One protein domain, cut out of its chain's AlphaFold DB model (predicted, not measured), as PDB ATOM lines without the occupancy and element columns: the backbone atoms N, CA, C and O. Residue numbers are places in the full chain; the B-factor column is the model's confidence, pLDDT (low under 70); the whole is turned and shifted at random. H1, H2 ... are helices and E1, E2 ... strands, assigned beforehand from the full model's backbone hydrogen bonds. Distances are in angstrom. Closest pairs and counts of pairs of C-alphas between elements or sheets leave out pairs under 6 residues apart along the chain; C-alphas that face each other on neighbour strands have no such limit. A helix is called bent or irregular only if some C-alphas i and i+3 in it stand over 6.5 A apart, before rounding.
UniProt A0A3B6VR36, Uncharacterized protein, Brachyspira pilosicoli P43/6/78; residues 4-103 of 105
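This is residues 4 to 103 of the 105 residues of an uncharacterized protein of Brachyspira pilosicoli P43/6/78 (UniProt A0A3B6VR36). A small antiparallel sheet, E1 E2 E3, has two crossing helices over one face: H4 runs along its strands, while H2 stands up from it. H1 makes a helical hairpin with H2 away from the sheet, and its residues 44 to 48 stick out with Gly 49; short H3 is near H2. The 100 printed residues include three named strands, then four named helices; the class is mostly helix. The whole is compact, with a radius of gyration of the C-alphas of 13.2 A and spans of 38 by 35 by 22 A.

E1, residues 4 to 7, begins at C-alpha 4 (165.544, 152.158, 93.157). E2 is residues 18 to 21 and E3 residues 24 to 27. H1, residues 33 to 48, is 22.6 A long; H2, residues 54 to 69, is 22.4 A, with a kink of 26 degrees near residue 61, and is only just irregular, C-alphas 60 and 63 being 6.8 A apart. H3 is residues 75 to 81. H4, residues 84 to 100, is 24.0 A long and ends at C-alpha 100 (151.190, 163.240, 98.650).

The strands form a meander, each the antiparallel neighbour of the one before: N 20 and O 4 are 2.9 A apart, N 26 and O 19 2.8 A. H2 and H4 are on the same face, making two layers, helices over a sheet. H4 lies over E2 at a height of 10.1 A; the closest C-alphas are Ala 19 and Val 90, 6.9 A. Those of E3 and H2 are Ile 26 and Ile 66, 5.4 A. H2 and H4 touch at Val 62 and Met 91, C-alphas 5.8 A apart, about perpendicular at 77 degrees. H1 and H2 touch at Val 35 and Val 61, 5.4 A between C-alphas, opposite ways at a shallow tilt of 27 degrees. H3 is close to H2 but not clearly touching, with C-alphas 63 and 75 closest at 6.6 A. Each O i to N i+4 pair is within hydrogen-bond range in H1, H3 and H4, and 9 of 12 in H2.

The farthest C-alphas, Asp 23 and Thr 48, are 38.1 A apart. The printed part has no cut and no long link. Mean pLDDT of the printed part is 77.1; residues 4 to 17 and 100 to 103 are under 70.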
ATOM      1  N   THR A   4     164.866 151.086  92.427       62.44
ATOM      2  CA  THR A   4     165.544 152.158  93.157       62.44
ATOM      3  C   THR A   4     164.917 153.487  92.785       62.44
ATOM      4  O   THR A   4     164.718 153.787  91.605       62.44
ATOM      5  N   ILE A   5     164.614 154.299  93.794       61.62
ATOM      6  CA  ILE A   5     164.253 155.699  93.586       61.62
ATOM      7  C   ILE A   5     165.555 156.437  93.294       61.62
ATOM      8  O   ILE A   5     166.467 156.417  94.117       61.62
ATOM      9  N   VAL A   6     165.677 157.019  92.104       59.25
ATOM     10  CA  VAL A   6     166.942 157.655  91.680       59.25
ATOM     11  C   VAL A   6     166.926 159.157  91.892       59.25
ATOM     12  O   VAL A   6     167.982 159.773  91.898       59.25
ATOM     13  N   ASP A   7     165.745 159.736  92.078       54.97
ATOM     14  CA  ASP A   7     165.581 161.167  92.282       54.97
ATOM     15  C   ASP A   7     164.576 161.402  93.413       54.97
ATOM     16  O   ASP A   7     163.385 161.118  93.276       54.97
ATOM     17  N   LEU A   8     165.100 161.841  94.561       48.88
ATOM     18  CA  LEU A   8     164.370 162.149  95.799       48.88
ATOM     19  C   LEU A   8     164.455 163.637  96.168       48.88
ATOM     20  O   LEU A   8     163.783 164.058  97.108       48.88
ATOM     21  N   GLU A   9     165.256 164.446  95.460       40.62
ATOM     22  CA  GLU A   9     165.545 165.839  95.849       40.62
ATOM     23  C   GLU A   9     164.317 166.773  95.812       40.62
ATOM     24  O   GLU A   9     164.392 167.919  96.252       40.62
ATOM     25  N   GLU A  10     163.160 166.302  95.338       40.72
ATOM     26  CA  GLU A  10     162.027 167.160  94.978       40.72
ATOM     27  C   GLU A  10     160.679 166.766  95.571       40.72
ATOM     28  O   GLU A  10     159.658 167.347  95.196       40.72
ATOM     29  N   PHE A  11     160.672 165.898  96.587       39.88
ATOM     30  CA  PHE A  11     159.455 165.580  97.349       39.88
ATOM     31  C   PHE A  11     158.808 166.826  97.993       39.88
ATOM     32  O   PHE A  11     157.629 166.826  98.315       39.88
ATOM     33  N   THR A  12     159.565 167.918  98.147       47.00
ATOM     34  CA  THR A  12     159.105 169.191  98.730       47.00
ATOM     35  C   THR A  12     158.989 170.344  97.722       47.00
ATOM     36  O   THR A  12     158.682 171.465  98.127       47.00
ATOM     37  N   LYS A  13     159.263 170.132  96.419       44.25
ATOM     38  CA  LYS A  13     159.392 171.233  95.432       44.25
ATOM     39  C   LYS A  13     158.762 171.003  94.046       44.25
ATOM     40  O   LYS A  13     159.132 171.697  93.101       44.25
ATOM     41  N   LYS A  14     157.769 170.116  93.909       51.16
ATOM     42  CA  LYS A  14     156.973 169.952  92.664       51.16
ATOM     43  C   LYS A  14     157.784 169.603  91.411       51.16
ATOM     44  O   LYS A  14     157.501 170.105  90.322       51.16
ATOM     45  N   LYS A  15     158.789 168.744  91.525       52.41
ATOM     46  CA  LYS A  15     159.491 168.221  90.349       52.41
ATOM     47  C   LYS A  15     159.547 166.690  90.384       52.41
ATOM     48  O   LYS A  15     159.154 166.061  91.364       52.41
ATOM     49  N   ALA A  16     159.855 166.121  89.222       55.81
ATOM     50  CA  ALA A  16     159.524 164.756  88.831       55.81
ATOM     51  C   ALA A  16     160.257 163.686  89.661       55.81
ATOM     52  O   ALA A  16     161.483 163.643  89.674       55.81
ATOM     53  N   VAL A  17     159.503 162.777  90.288       68.12
ATOM     54  CA  VAL A  17     160.043 161.569  90.921       68.12
ATOM     55  C   VAL A  17     160.201 160.497  89.852       68.12
ATOM     56  O   VAL A  17     159.288 160.227  89.064       68.12
ATOM     57  N   TYR A  18     161.370 159.860  89.842       72.38
ATOM     58  CA  TYR A  18     161.662 158.781  88.914       72.38
ATOM     59  C   TYR A  18     161.965 157.474  89.638       72.38
ATOM     60  O   TYR A  18     162.896 157.388  90.446       72.38
ATOM     61  N   ALA A  19     161.218 156.431  89.285       75.00
ATOM     62  CA  ALA A  19     161.577 155.061  89.613       75.00
ATOM     63  C   ALA A  19     162.527 154.532  88.536       75.00
ATOM     64  O   ALA A  19     162.277 154.702  87.339       75.00
ATOM     65  N   LYS A  20     163.617 153.882  88.942       77.38
ATOM     66  CA  LYS A  20     164.469 153.131  88.022       77.38
ATOM     67  C   LYS A  20     164.263 151.648  88.215       77.38
ATOM     68  O   LYS A  20     164.361 151.117  89.323       77.38
ATOM     69  N   LEU A  21     163.997 150.998  87.093       74.38
ATOM     70  CA  LEU A  21     163.776 149.570  86.987       74.38
ATOM     71  C   LEU A  21     164.760 149.021  85.964       74.38
ATOM     72  O   LEU A  21     164.507 149.004  84.763       74.38
ATOM     73  N   GLY A  22     165.944 148.649  86.445       74.88
ATOM     74  CA  GLY A  22     167.063 148.341  85.562       74.88
ATOM     75  C   GLY A  22     167.532 149.558  84.789       74.88
ATOM     76  O   GLY A  22     167.891 150.557  85.402       74.88
ATOM     77  N   ASP A  23     167.525 149.478  83.463       75.19
ATOM     78  CA  ASP A  23     167.907 150.593  82.589       75.19
ATOM     79  C   ASP A  23     166.742 151.552  82.301       75.19
ATOM     80  O   ASP A  23     166.940 152.620  81.724       75.19
ATOM     81  N   TYR A  24     165.529 151.206  82.740       78.88
ATOM     82  CA  TYR A  24     164.326 151.982  82.469       78.88
ATOM     83  C   TYR A  24     164.098 153.052  83.532       78.88
ATOM     84  O   TYR A  24     164.089 152.764  84.732       78.88
ATOM     85  N   LYS A  25     163.874 154.286  83.077       80.94
ATOM     86  CA  LYS A  25     163.484 155.425  83.913       80.94
ATOM     87  C   LYS A  25     161.976 155.631  83.763       80.94
ATOM     88  O   LYS A  25     161.479 155.814  82.652       80.94
ATOM     89  N   ILE A  26     161.246 155.573  84.870       81.94
ATOM     90  CA  ILE A  26     159.785 155.699  84.929       81.94
ATOM     91  C   ILE A  26     159.463 156.992  85.667       81.94
ATOM     92  O   ILE A  26     159.862 157.143  86.819       81.94
ATOM     93  N   ASN A  27     158.767 157.924  85.016       81.62
ATOM     94  CA  ASN A  27     158.300 159.146  85.669       81.62
ATOM     95  C   ASN A  27     156.994 158.856  86.414       81.62
ATOM     96  O   ASN A  27     155.935 158.808  85.795       81.62
ATOM     97  N   VAL A  28     157.066 158.661  87.731       77.81
ATOM     98  CA  VAL A  28     155.876 158.312  88.528       77.81
ATOM     99  C   VAL A  28     154.982 159.520  88.825       77.81
ATOM    100  O   VAL A  28     153.865 159.330  89.295       77.81
ATOM    101  N   ASN A  29     155.429 160.737  88.495       73.38
ATOM    102  CA  ASN A  29     154.635 161.966  88.613       73.38
ATOM    103  C   ASN A  29     153.877 162.293  87.324       73.38
ATOM    104  O   ASN A  29     152.897 163.035  87.353       73.38
ATOM    105  N   ASP A  30     154.335 161.778  86.183       77.62
ATOM    106  CA  ASP A  30     153.713 162.032  84.883       77.62
ATOM    107  C   ASP A  30     152.567 161.050  84.623       77.62
ATOM    108  O   ASP A  30     152.564 160.254  83.681       77.62
ATOM    109  N   VAL A  31     151.592 161.098  85.527       77.81
ATOM    110  CA  VAL A  31     150.409 160.247  85.514       77.81
ATOM    111  C   VAL A  31     149.345 160.901  84.629       77.81
ATOM    112  O   VAL A  31     148.885 162.005  84.931       77.81
ATOM    113  N   PRO A  32     148.909 160.253  83.531       78.25
ATOM    114  CA  PRO A  32     147.814 160.766  82.718       78.25
ATOM    115  C   PRO A  32     146.544 160.960  83.550       78.25
ATOM    116  O   PRO A  32     146.241 160.144  84.416       78.25
ATOM    117  N   VAL A  33     145.736 161.970  83.221       77.25
ATOM    118  CA  VAL A  33     144.468 162.247  83.931       77.25
ATOM    119  C   VAL A  33     143.565 161.010  84.007       77.25
ATOM    120  O   VAL A  33     142.975 160.740  85.045       77.25
ATOM    121  N   GLN A  34     143.491 160.222  82.931       79.81
ATOM    122  CA  GLN A  34     142.715 158.976  82.909       79.81
ATOM    123  C   GLN A  34     143.222 157.960  83.942       79.81
ATOM    124  O   GLN A  34     142.419 157.341  84.631       79.81
ATOM    125  N   VAL A  35     144.541 157.842  84.100       82.56
ATOM    126  CA  VAL A  35     145.163 156.964  85.098       82.56
ATOM    127  C   VAL A  35     144.938 157.503  86.512       82.56
ATOM    128  O   VAL A  35     144.606 156.744  87.413       82.56
ATOM    129  N   ALA A  36     145.038 158.817  86.709       79.62
ATOM    130  CA  ALA A  36     144.760 159.462  87.991       79.62
ATOM    131  C   ALA A  36     143.313 159.225  88.469       79.62
ATOM    132  O   ALA A  36     143.079 158.952  89.646       79.62
ATOM    133  N   LEU A  37     142.338 159.274  87.552       83.00
ATOM    134  CA  LEU A  37     140.943 158.936  87.855       83.00
ATOM    135  C   LEU A  37     140.806 157.481  88.311       83.00
ATOM    136  O   LEU A  37     140.113 157.225  89.292       83.00
ATOM    137  N   LYS A  38     141.510 156.556  87.651       84.38
ATOM    138  CA  LYS A  38     141.546 155.143  88.039       84.38
ATOM    139  C   LYS A  38     142.173 154.937  89.411       84.38
ATOM    140  O   LYS A  38     141.579 154.266  90.243       84.38
ATOM    141  N   VAL A  39     143.311 155.568  89.702       82.50
ATOM    142  CA  VAL A  39     143.941 155.520  91.037       82.50
ATOM    143  C   VAL A  39     142.963 155.976  92.127       82.50
ATOM    144  O   VAL A  39     142.844 155.322  93.163       82.50
ATOM    145  N   ASN A  40     142.207 157.051  91.881       82.50
ATOM    146  CA  ASN A  40     141.193 157.538  92.819       82.50
ATOM    147  C   ASN A  40     139.981 156.591  92.945       82.50
ATOM    148  O   ASN A  40     139.470 156.390  94.047       82.50
ATOM    149  N   GLU A  41     139.522 155.996  91.841       84.62
ATOM    150  CA  GLU A  41     138.475 154.961  91.834       84.62
ATOM    151  C   GLU A  41     138.899 153.767  92.698       84.62
ATOM    152  O   GLU A  41     138.208 153.415  93.652       84.62
ATOM    153  N   TYR A  42     140.098 153.228  92.462       82.12
ATOM    154  CA  TYR A  42     140.644 152.122  93.245       82.12
ATOM    155  C   TYR A  42     140.787 152.456  94.725       82.12
ATOM    156  O   TYR A  42     140.410 151.654  95.576       82.12
ATOM    157  N   HIS A  43     141.293 153.641  95.054       81.56
ATOM    158  CA  HIS A  43     141.404 154.072  96.442       81.56
ATOM    159  C   HIS A  43     140.039 154.155  97.136       81.56
ATOM    160  O   HIS A  43     139.904 153.740  98.290       81.56
ATOM    161  N   ASN A  44     139.008 154.640  96.438       83.00
ATOM    162  CA  ASN A  44     137.652 154.643  96.978       83.00
ATOM    163  C   ASN A  44     137.115 153.227  97.185       83.00
ATOM    164  O   ASN A  44     136.579 152.976  98.260       83.00
ATOM    165  N   ASN A  45     137.331 152.315  96.236       83.44
ATOM    166  CA  ASN A  45     136.898 150.920  96.343       83.44
ATOM    167  C   ASN A  45     137.559 150.219  97.543       83.44
ATOM    168  O   ASN A  45     136.884 149.555  98.327       83.44
ATOM    169  N   ILE A  46     138.860 150.446  97.774       80.00
ATOM    170  CA  ILE A  46     139.557 149.944  98.975       80.00
ATOM    171  C   ILE A  46     138.916 150.517 100.243       80.00
ATOM    172  O   ILE A  46     138.655 149.787 101.198       80.00
ATOM    173  N   ARG A  47     138.637 151.827 100.260       78.94
ATOM    174  CA  ARG A  47     138.057 152.515 101.421       78.94
ATOM    175  C   ARG A  47     136.633 152.054 101.740       78.94
ATOM    176  O   ARG A  47     136.254 152.053 102.910       78.94
ATOM    177  N   THR A  48     135.844 151.687 100.734       85.38
ATOM    178  CA  THR A  48     134.470 151.182 100.896       85.38
ATOM    179  C   THR A  48     134.408 149.677 101.164       85.38
ATOM    180  O   THR A  48     133.327 149.161 101.440       85.38
ATOM    181  N   GLY A  49     135.551 148.981 101.155       78.25
ATOM    182  CA  GLY A  49     135.634 147.538 101.391       78.25
ATOM    183  C   GLY A  49     135.265 146.694 100.170       78.25
ATOM    184  O   GLY A  49     134.991 145.503 100.310       78.25
ATOM    185  N   GLU A  50     135.247 147.295  98.981       81.62
ATOM    186  CA  GLU A  50     135.061 146.588  97.721       81.62
ATOM    187  C   GLU A  50     136.351 145.877  97.294       81.62
ATOM    188  O   GLU A  50     137.471 146.307  97.584       81.62
ATOM    189  N   SER A  51     136.201 144.750  96.595       79.38
ATOM    190  CA  SER A  51     137.346 143.994  96.093       79.38
ATOM    191  C   SER A  51     138.037 144.752  94.964       79.38
ATOM    192  O   SER A  51     137.391 145.143  93.992       79.38
ATOM    193  N   VAL A  52     139.359 144.873  95.047       80.00
ATOM    194  CA  VAL A  52     140.184 145.437  93.977       80.00
ATOM    195  C   VAL A  52     140.865 144.324  93.194       80.00
ATOM    196  O   VAL A  52     141.598 143.512  93.757       80.00
ATOM    197  N   ASP A  53     140.646 144.312  91.879       85.62
ATOM    198  CA  ASP A  53     141.414 143.477  90.961       85.62
ATOM    199  C   ASP A  53     142.787 144.120  90.720       85.62
ATOM    200  O   ASP A  53     142.921 145.117  90.007       85.62
ATOM    201  N   ILE A  54     143.814 143.546  91.348       80.56
ATOM    202  CA  ILE A  54     145.196 144.023  91.236       80.56
ATOM    203  C   ILE A  54     145.728 143.850  89.806       80.56
ATOM    204  O   ILE A  54     146.521 144.672  89.351       80.56
ATOM    205  N   GLY A  55     145.286 142.824  89.074       85.19
ATOM    206  CA  GLY A  55     145.668 142.628  87.677       85.19
ATOM    207  C   GLY A  55     145.151 143.765  86.799       85.19
ATOM    208  O   GLY A  55     145.917 144.346  86.029       85.19
ATOM    209  N   LEU A  56     143.886 144.148  86.998       86.62
ATOM    210  CA  LEU A  56     143.288 145.308  86.335       86.62
ATOM    211  C   LEU A  56     144.042 146.599  86.697       86.62
ATOM    212  O   LEU A  56     144.310 147.426  85.832       86.62
ATOM    213  N   LEU A  57     144.460 146.740  87.956       85.31
ATOM    214  CA  LEU A  57     145.187 147.918  88.431       85.31
ATOM    215  C   LEU A  57     146.568 148.044  87.772       85.31
ATOM    216  O   LEU A  57     146.967 149.129  87.352       85.31
ATOM    217  N   ILE A  58     147.293 146.934  87.623       87.88
ATOM    218  CA  ILE A  58     148.566 146.909  86.888       87.88
ATOM    219  C   ILE A  58     148.350 147.343  85.434       87.88
ATOM    220  O   ILE A  58     149.107 148.169  84.919       87.88
ATOM    221  N   ASP A  59     147.307 146.818  84.793       89.00
ATOM    222  CA  ASP A  59     147.000 147.078  83.389       89.00
ATOM    223  C   ASP A  59     146.542 148.513  83.117       89.00
ATOM    224  O   ASP A  59     146.961 149.115  82.125       89.00
ATOM    225  N   GLU A  60     145.703 149.069  83.988       88.88
ATOM    226  CA  GLU A  60     145.102 150.393  83.812       88.88
ATOM    227  C   GLU A  60     145.961 151.528  84.385       88.88
ATOM    228  O   GLU A  60     145.803 152.676  83.968       88.88
ATOM    229  N   VAL A  61     146.871 151.233  85.322       87.62
ATOM    230  CA  VAL A  61     147.675 152.252  86.017       87.62
ATOM    231  C   VAL A  61     149.162 152.088  85.750       87.62
ATOM    232  O   VAL A  61     149.801 152.987  85.202       87.62
ATOM    233  N   VAL A  62     149.733 150.946  86.126       87.44
ATOM    234  CA  VAL A  62     151.192 150.783  86.170       87.44
ATOM    235  C   VAL A  62     151.786 150.734  84.763       87.44
ATOM    236  O   VAL A  62     152.744 151.451  84.469       87.44
ATOM    237  N   ILE A  63     151.203 149.937  83.865       89.69
ATOM    238  CA  ILE A  63     151.694 149.789  82.489       89.69
ATOM    239  C   ILE A  63     151.658 151.122  81.721       89.69
ATOM    240  O   ILE A  63     152.688 151.487  81.147       89.69
ATOM    241  N   PRO A  64     150.546 151.888  81.711       88.81
ATOM    242  CA  PRO A  64     150.505 153.189  81.046       88.81
ATOM    243  C   PRO A  64     151.563 154.175  81.552       88.81
ATOM    244  O   PRO A  64     152.165 154.884  80.745       88.81
ATOM    245  N   VAL A  65     151.829 154.199  82.863       87.81
ATOM    246  CA  VAL A  65     152.851 155.078  83.459       87.81
ATOM    247  C   VAL A  65     154.266 154.652  83.055       87.81
ATOM    248  O   VAL A  65     155.094 155.500  82.734       87.81
ATOM    249  N   ILE A  66     154.557 153.349  82.992       87.00
ATOM    250  CA  ILE A  66     155.863 152.852  82.525       87.00
ATOM    251  C   ILE A  66     156.087 153.189  81.046       87.00
ATOM    252  O   ILE A  66     157.173 153.639  80.668       87.00
ATOM    253  N   LYS A  67     155.059 152.994  80.212       88.19
ATOM    254  CA  LYS A  67     155.129 153.246  78.766       88.19
ATOM    255  C   LYS A  67     155.277 154.722  78.412       88.19
ATOM    256  O   LYS A  67     155.874 155.030  77.392       88.19
ATOM    257  N   ARG A  68     154.782 155.633  79.254       84.12
ATOM    258  CA  ARG A  68     154.869 157.093  79.056       84.12
ATOM    259  C   ARG A  68     156.292 157.595  78.819       84.12
ATOM    260  O   ARG A  68     156.489 158.504  78.026       84.12
ATOM    261  N   THR A  69     157.274 157.013  79.500       79.12
ATOM    262  CA  THR A  69     158.694 157.360  79.329       79.12
ATOM    263  C   THR A  69     159.483 156.317  78.543       79.12
ATOM    264  O   THR A  69     160.666 156.520  78.287       79.12
ATOM    265  N   ASN A  70     158.846 155.207  78.166       84.25
ATOM    266  CA  ASN A  70     159.456 154.072  77.478       84.25
ATOM    267  C   ASN A  70     158.469 153.538  76.423       84.25
ATOM    268  O   ASN A  70     157.945 152.432  76.559       84.25
ATOM    269  N   GLU A  71     158.168 154.353  75.408       82.25
ATOM    270  CA  GLU A  71     157.093 154.086  74.432       82.25
ATOM    271  C   GLU A  71     157.293 152.776  73.654       82.25
ATOM    272  O   GLU A  71     156.315 152.115  73.297       82.25
ATOM    273  N   ASP A  72     158.553 152.367  73.474       85.44
ATOM    274  CA  ASP A  72     158.950 151.139  72.779       85.44
ATOM    275  C   ASP A  72     158.624 149.854  73.562       85.44
ATOM    276  O   ASP A  72     158.691 148.758  73.005       85.44
ATOM    277  N   LEU A  73     158.282 149.952  74.853       85.69
ATOM    278  CA  LEU A  73     157.945 148.782  75.663       85.69
ATOM    279  C   LEU A  73     156.512 148.313  75.416       85.69
ATOM    280  O   LEU A  73     155.535 149.058  75.567       85.69
ATOM    281  N   THR A  74     156.364 147.022  75.130       88.25
ATOM    282  CA  THR A  74     155.052 146.371  75.150       88.25
ATOM    283  C   THR A  74     154.663 145.959  76.573       88.25
ATOM    284  O   THR A  74     155.494 145.858  77.475       88.25
ATOM    285  N   LYS A  75     153.368 145.691  76.786       87.00
ATOM    286  CA  LYS A  75     152.880 145.106  78.045       87.00
ATOM    287  C   LYS A  75     153.593 143.785  78.353       87.00
ATOM    288  O   LYS A  75     154.002 143.567  79.488       87.00
ATOM    289  N   GLU A  76     153.756 142.928  77.349       86.88
ATOM    290  CA  GLU A  76     154.433 141.641  77.513       86.88
ATOM    291  C   GLU A  76     155.901 141.825  77.899       86.88
ATOM    292  O   GLU A  76     156.376 141.134  78.797       86.88
ATOM    293  N   ASP A  77     156.602 142.803  77.316       87.25
ATOM    294  CA  ASP A  77     157.979 143.117  77.711       87.25
ATOM    295  C   ASP A  77     158.068 143.519  79.182       87.25
ATOM    296  O   ASP A  77     158.949 143.050  79.895       87.25
ATOM    297  N   ILE A  78     157.150 144.367  79.649       85.06
ATOM    298  CA  ILE A  78     157.111 144.844  81.038       85.06
ATOM    299  C   ILE A  78     156.865 143.670  81.994       85.06
ATOM    300  O   ILE A  78     157.608 143.501  82.960       85.06
ATOM    301  N   LEU A  79     155.863 142.834  81.713       86.00
ATOM    302  CA  LEU A  79     155.494 141.705  82.576       86.00
ATOM    303  C   LEU A  79     156.527 140.569  82.560       86.00
ATOM    304  O   LEU A  79     156.682 139.874  83.561       86.00
ATOM    305  N   ASN A  80     157.246 140.381  81.449       85.75
ATOM    306  CA  ASN A  80     158.293 139.364  81.339       85.75
ATOM    307  C   ASN A  80     159.634 139.838  81.913       85.75
ATOM    308  O   ASN A  80     160.399 139.029  82.441       85.75
ATOM    309  N   LYS A  81     159.953 141.135  81.798       83.12
ATOM    310  CA  LYS A  81     161.218 141.695  82.301       83.12
ATOM    311  C   LYS A  81     161.189 142.006  83.790       83.12
ATOM    312  O   LYS A  81     162.252 142.005  84.412       83.12
ATOM    313  N   PHE A  82     160.020 142.297  84.358       83.00
ATOM    314  CA  PHE A  82     159.897 142.738  85.744       83.00
ATOM    315  C   PHE A  82     159.105 141.746  86.582       83.00
ATOM    316  O   PHE A  82     158.064 141.241  86.171       83.00
ATOM    317  N   SER A  83     159.589 141.484  87.793       86.12
ATOM    318  CA  SER A  83     158.862 140.647  88.733       86.12
ATOM    319  C   SER A  83     157.641 141.381  89.282       86.12
ATOM    320  O   SER A  83     157.605 142.612  89.367       86.12
ATOM    321  N   TYR A  84     156.660 140.605  89.737       83.94
ATOM    322  CA  TYR A  84     155.462 141.133  90.380       83.94
ATOM    323  C   TYR A  84     155.788 142.086  91.545       83.94
ATOM    324  O   TYR A  84     155.213 143.165  91.628       83.94
ATOM    325  N   ASP A  85     156.766 141.746  92.393       84.19
ATOM    326  CA  ASP A  85     157.214 142.611  93.500       84.19
ATOM    327  C   ASP A  85     157.708 143.981  93.010       84.19
ATOM    328  O   ASP A  85     157.391 145.018  93.592       84.19
ATOM    329  N   GLN A  86     158.448 144.009  91.901       83.31
ATOM    330  CA  GLN A  86     158.935 145.262  91.335       83.31
ATOM    331  C   GLN A  86     157.794 146.108  90.756       83.31
ATOM    332  O   GLN A  86     157.780 147.324  90.941       83.31
ATOM    333  N   ILE A  87     156.823 145.471  90.098       85.88
ATOM    334  CA  ILE A  87     155.619 146.134  89.579       85.88
ATOM    335  C   ILE A  87     154.809 146.739  90.734       85.88
ATOM    336  O   ILE A  87     154.398 147.896  90.657       85.88
ATOM    337  N   MET A  88     154.648 146.005  91.838       84.62
ATOM    338  CA  MET A  88     153.974 146.499  93.045       84.62
ATOM    339  C   MET A  88     154.703 147.679  93.687       84.62
ATOM    340  O   MET A  88     154.061 148.615  94.152       84.62
ATOM    341  N   LYS A  89     156.038 147.697  93.668       84.62
ATOM    342  CA  LYS A  89     156.807 148.855  94.146       84.62
ATOM    343  C   LYS A  89     156.555 150.104  93.302       84.62
ATOM    344  O   LYS A  89     156.341 151.168  93.872       84.62
ATOM    345  N   VAL A  90     156.518 149.985  91.972       84.31
ATOM    346  CA  VAL A  90     156.162 151.115  91.087       84.31
ATOM    347  C   VAL A  90     154.741 151.585  91.352       84.31
ATOM    348  O   VAL A  90     154.505 152.785  91.449       84.31
ATOM    349  N   MET A  91     153.807 150.647  91.503       85.00
ATOM    350  CA  MET A  91     152.423 150.945  91.849       85.00
ATOM    351  C   MET A  91     152.342 151.765  93.139       85.00
ATOM    352  O   MET A  91     151.762 152.843  93.130       85.00
ATOM    353  N   ASN A  92     152.996 151.321  94.214       81.69
ATOM    354  CA  ASN A  92     153.020 152.059  95.477       81.69
ATOM    355  C   ASN A  92     153.606 153.465  95.304       81.69
ATOM    356  O   ASN A  92     153.020 154.422  95.789       81.69
ATOM    357  N   MET A  93     154.688 153.618  94.537       80.81
ATOM    358  CA  MET A  93     155.267 154.940  94.264       80.81
ATOM    359  C   MET A  93     154.317 155.873  93.497       80.81
ATOM    360  O   MET A  93     154.277 157.067  93.785       80.81
ATOM    361  N   ILE A  94     153.549 155.350  92.533       82.62
ATOM    362  CA  ILE A  94     152.525 156.123  91.810       82.62
ATOM    363  C   ILE A  94     151.440 156.594  92.783       82.62
ATOM    364  O   ILE A  94     151.039 157.757  92.745       82.62
ATOM    365  N   PHE A  95     150.979 155.706  93.665       80.38
ATOM    366  CA  PHE A  95     149.952 156.018  94.658       80.38
ATOM    367  C   PHE A  95     150.467 157.048  95.664       80.38
ATOM    368  O   PHE A  95     149.820 158.073  95.867       80.38
ATOM    369  N   ASP A  96     151.653 156.832  96.227       77.69
ATOM    370  CA  ASP A  96     152.284 157.755  97.170       77.69
ATOM    371  C   ASP A  96     152.473 159.138  96.545       77.69
ATOM    372  O   ASP A  96     152.137 160.142  97.172       77.69
ATOM    373  N   CYS A  97     152.937 159.221  95.294       74.94
ATOM    374  CA  CYS A  97     153.034 160.492  94.577       74.94
ATOM    375  C   CYS A  97     151.662 161.157  94.404       74.94
ATOM    376  O   CYS A  97     151.521 162.360  94.623       74.94
ATOM    377  N   PHE A  98     150.652 160.392  93.994       76.25
ATOM    378  CA  PHE A  98     149.317 160.921  93.744       76.25
ATOM    379  C   PHE A  98     148.670 161.477  95.021       76.25
ATOM    380  O   PHE A  98     148.117 162.576  95.004       76.25
ATOM    381  N   PHE A  99     148.772 160.754  96.140       72.31
ATOM    382  CA  PHE A  99     148.185 161.179  97.412       72.31
ATOM    383  C   PHE A  99     149.003 162.263  98.112       72.31
ATOM    384  O   PHE A  99     148.411 163.196  98.652       72.31
ATOM    385  N   SER A 100     150.337 162.201  98.056       68.06
ATOM    386  CA  SER A 100     151.190 163.240  98.650       68.06
ATOM    387  C   SER A 100     151.024 164.600  97.967       68.06
ATOM    388  O   SER A 100     151.020 165.624  98.650       68.06
ATOM    389  N   ALA A 101     150.777 164.622  96.651       62.12
ATOM    390  CA  ALA A 101     150.474 165.846  95.908       62.12
ATOM    391  C   ALA A 101     149.171 166.538  96.366       62.12
ATOM    392  O   ALA A 101     149.009 167.739  96.152       62.12
ATOM    393  N   GLY A 102     148.245 165.804  96.995       49.56
ATOM    394  CA  GLY A 102     146.993 166.336  97.545       49.56
ATOM    395  C   GLY A 102     147.067 166.767  99.014       49.56
ATOM    396  O   GLY A 102     146.134 167.402  99.499       49.56
ATOM    397  N   THR A 103     148.149 166.430  99.721       49.00
ATOM    398  CA  THR A 103     148.332 166.689 101.163       49.00
ATOM    399  C   THR A 103     149.313 167.824 101.471       49.00
ATOM    400  O   THR A 103     149.745 167.948 102.614       49.00
TER     401      THR A 103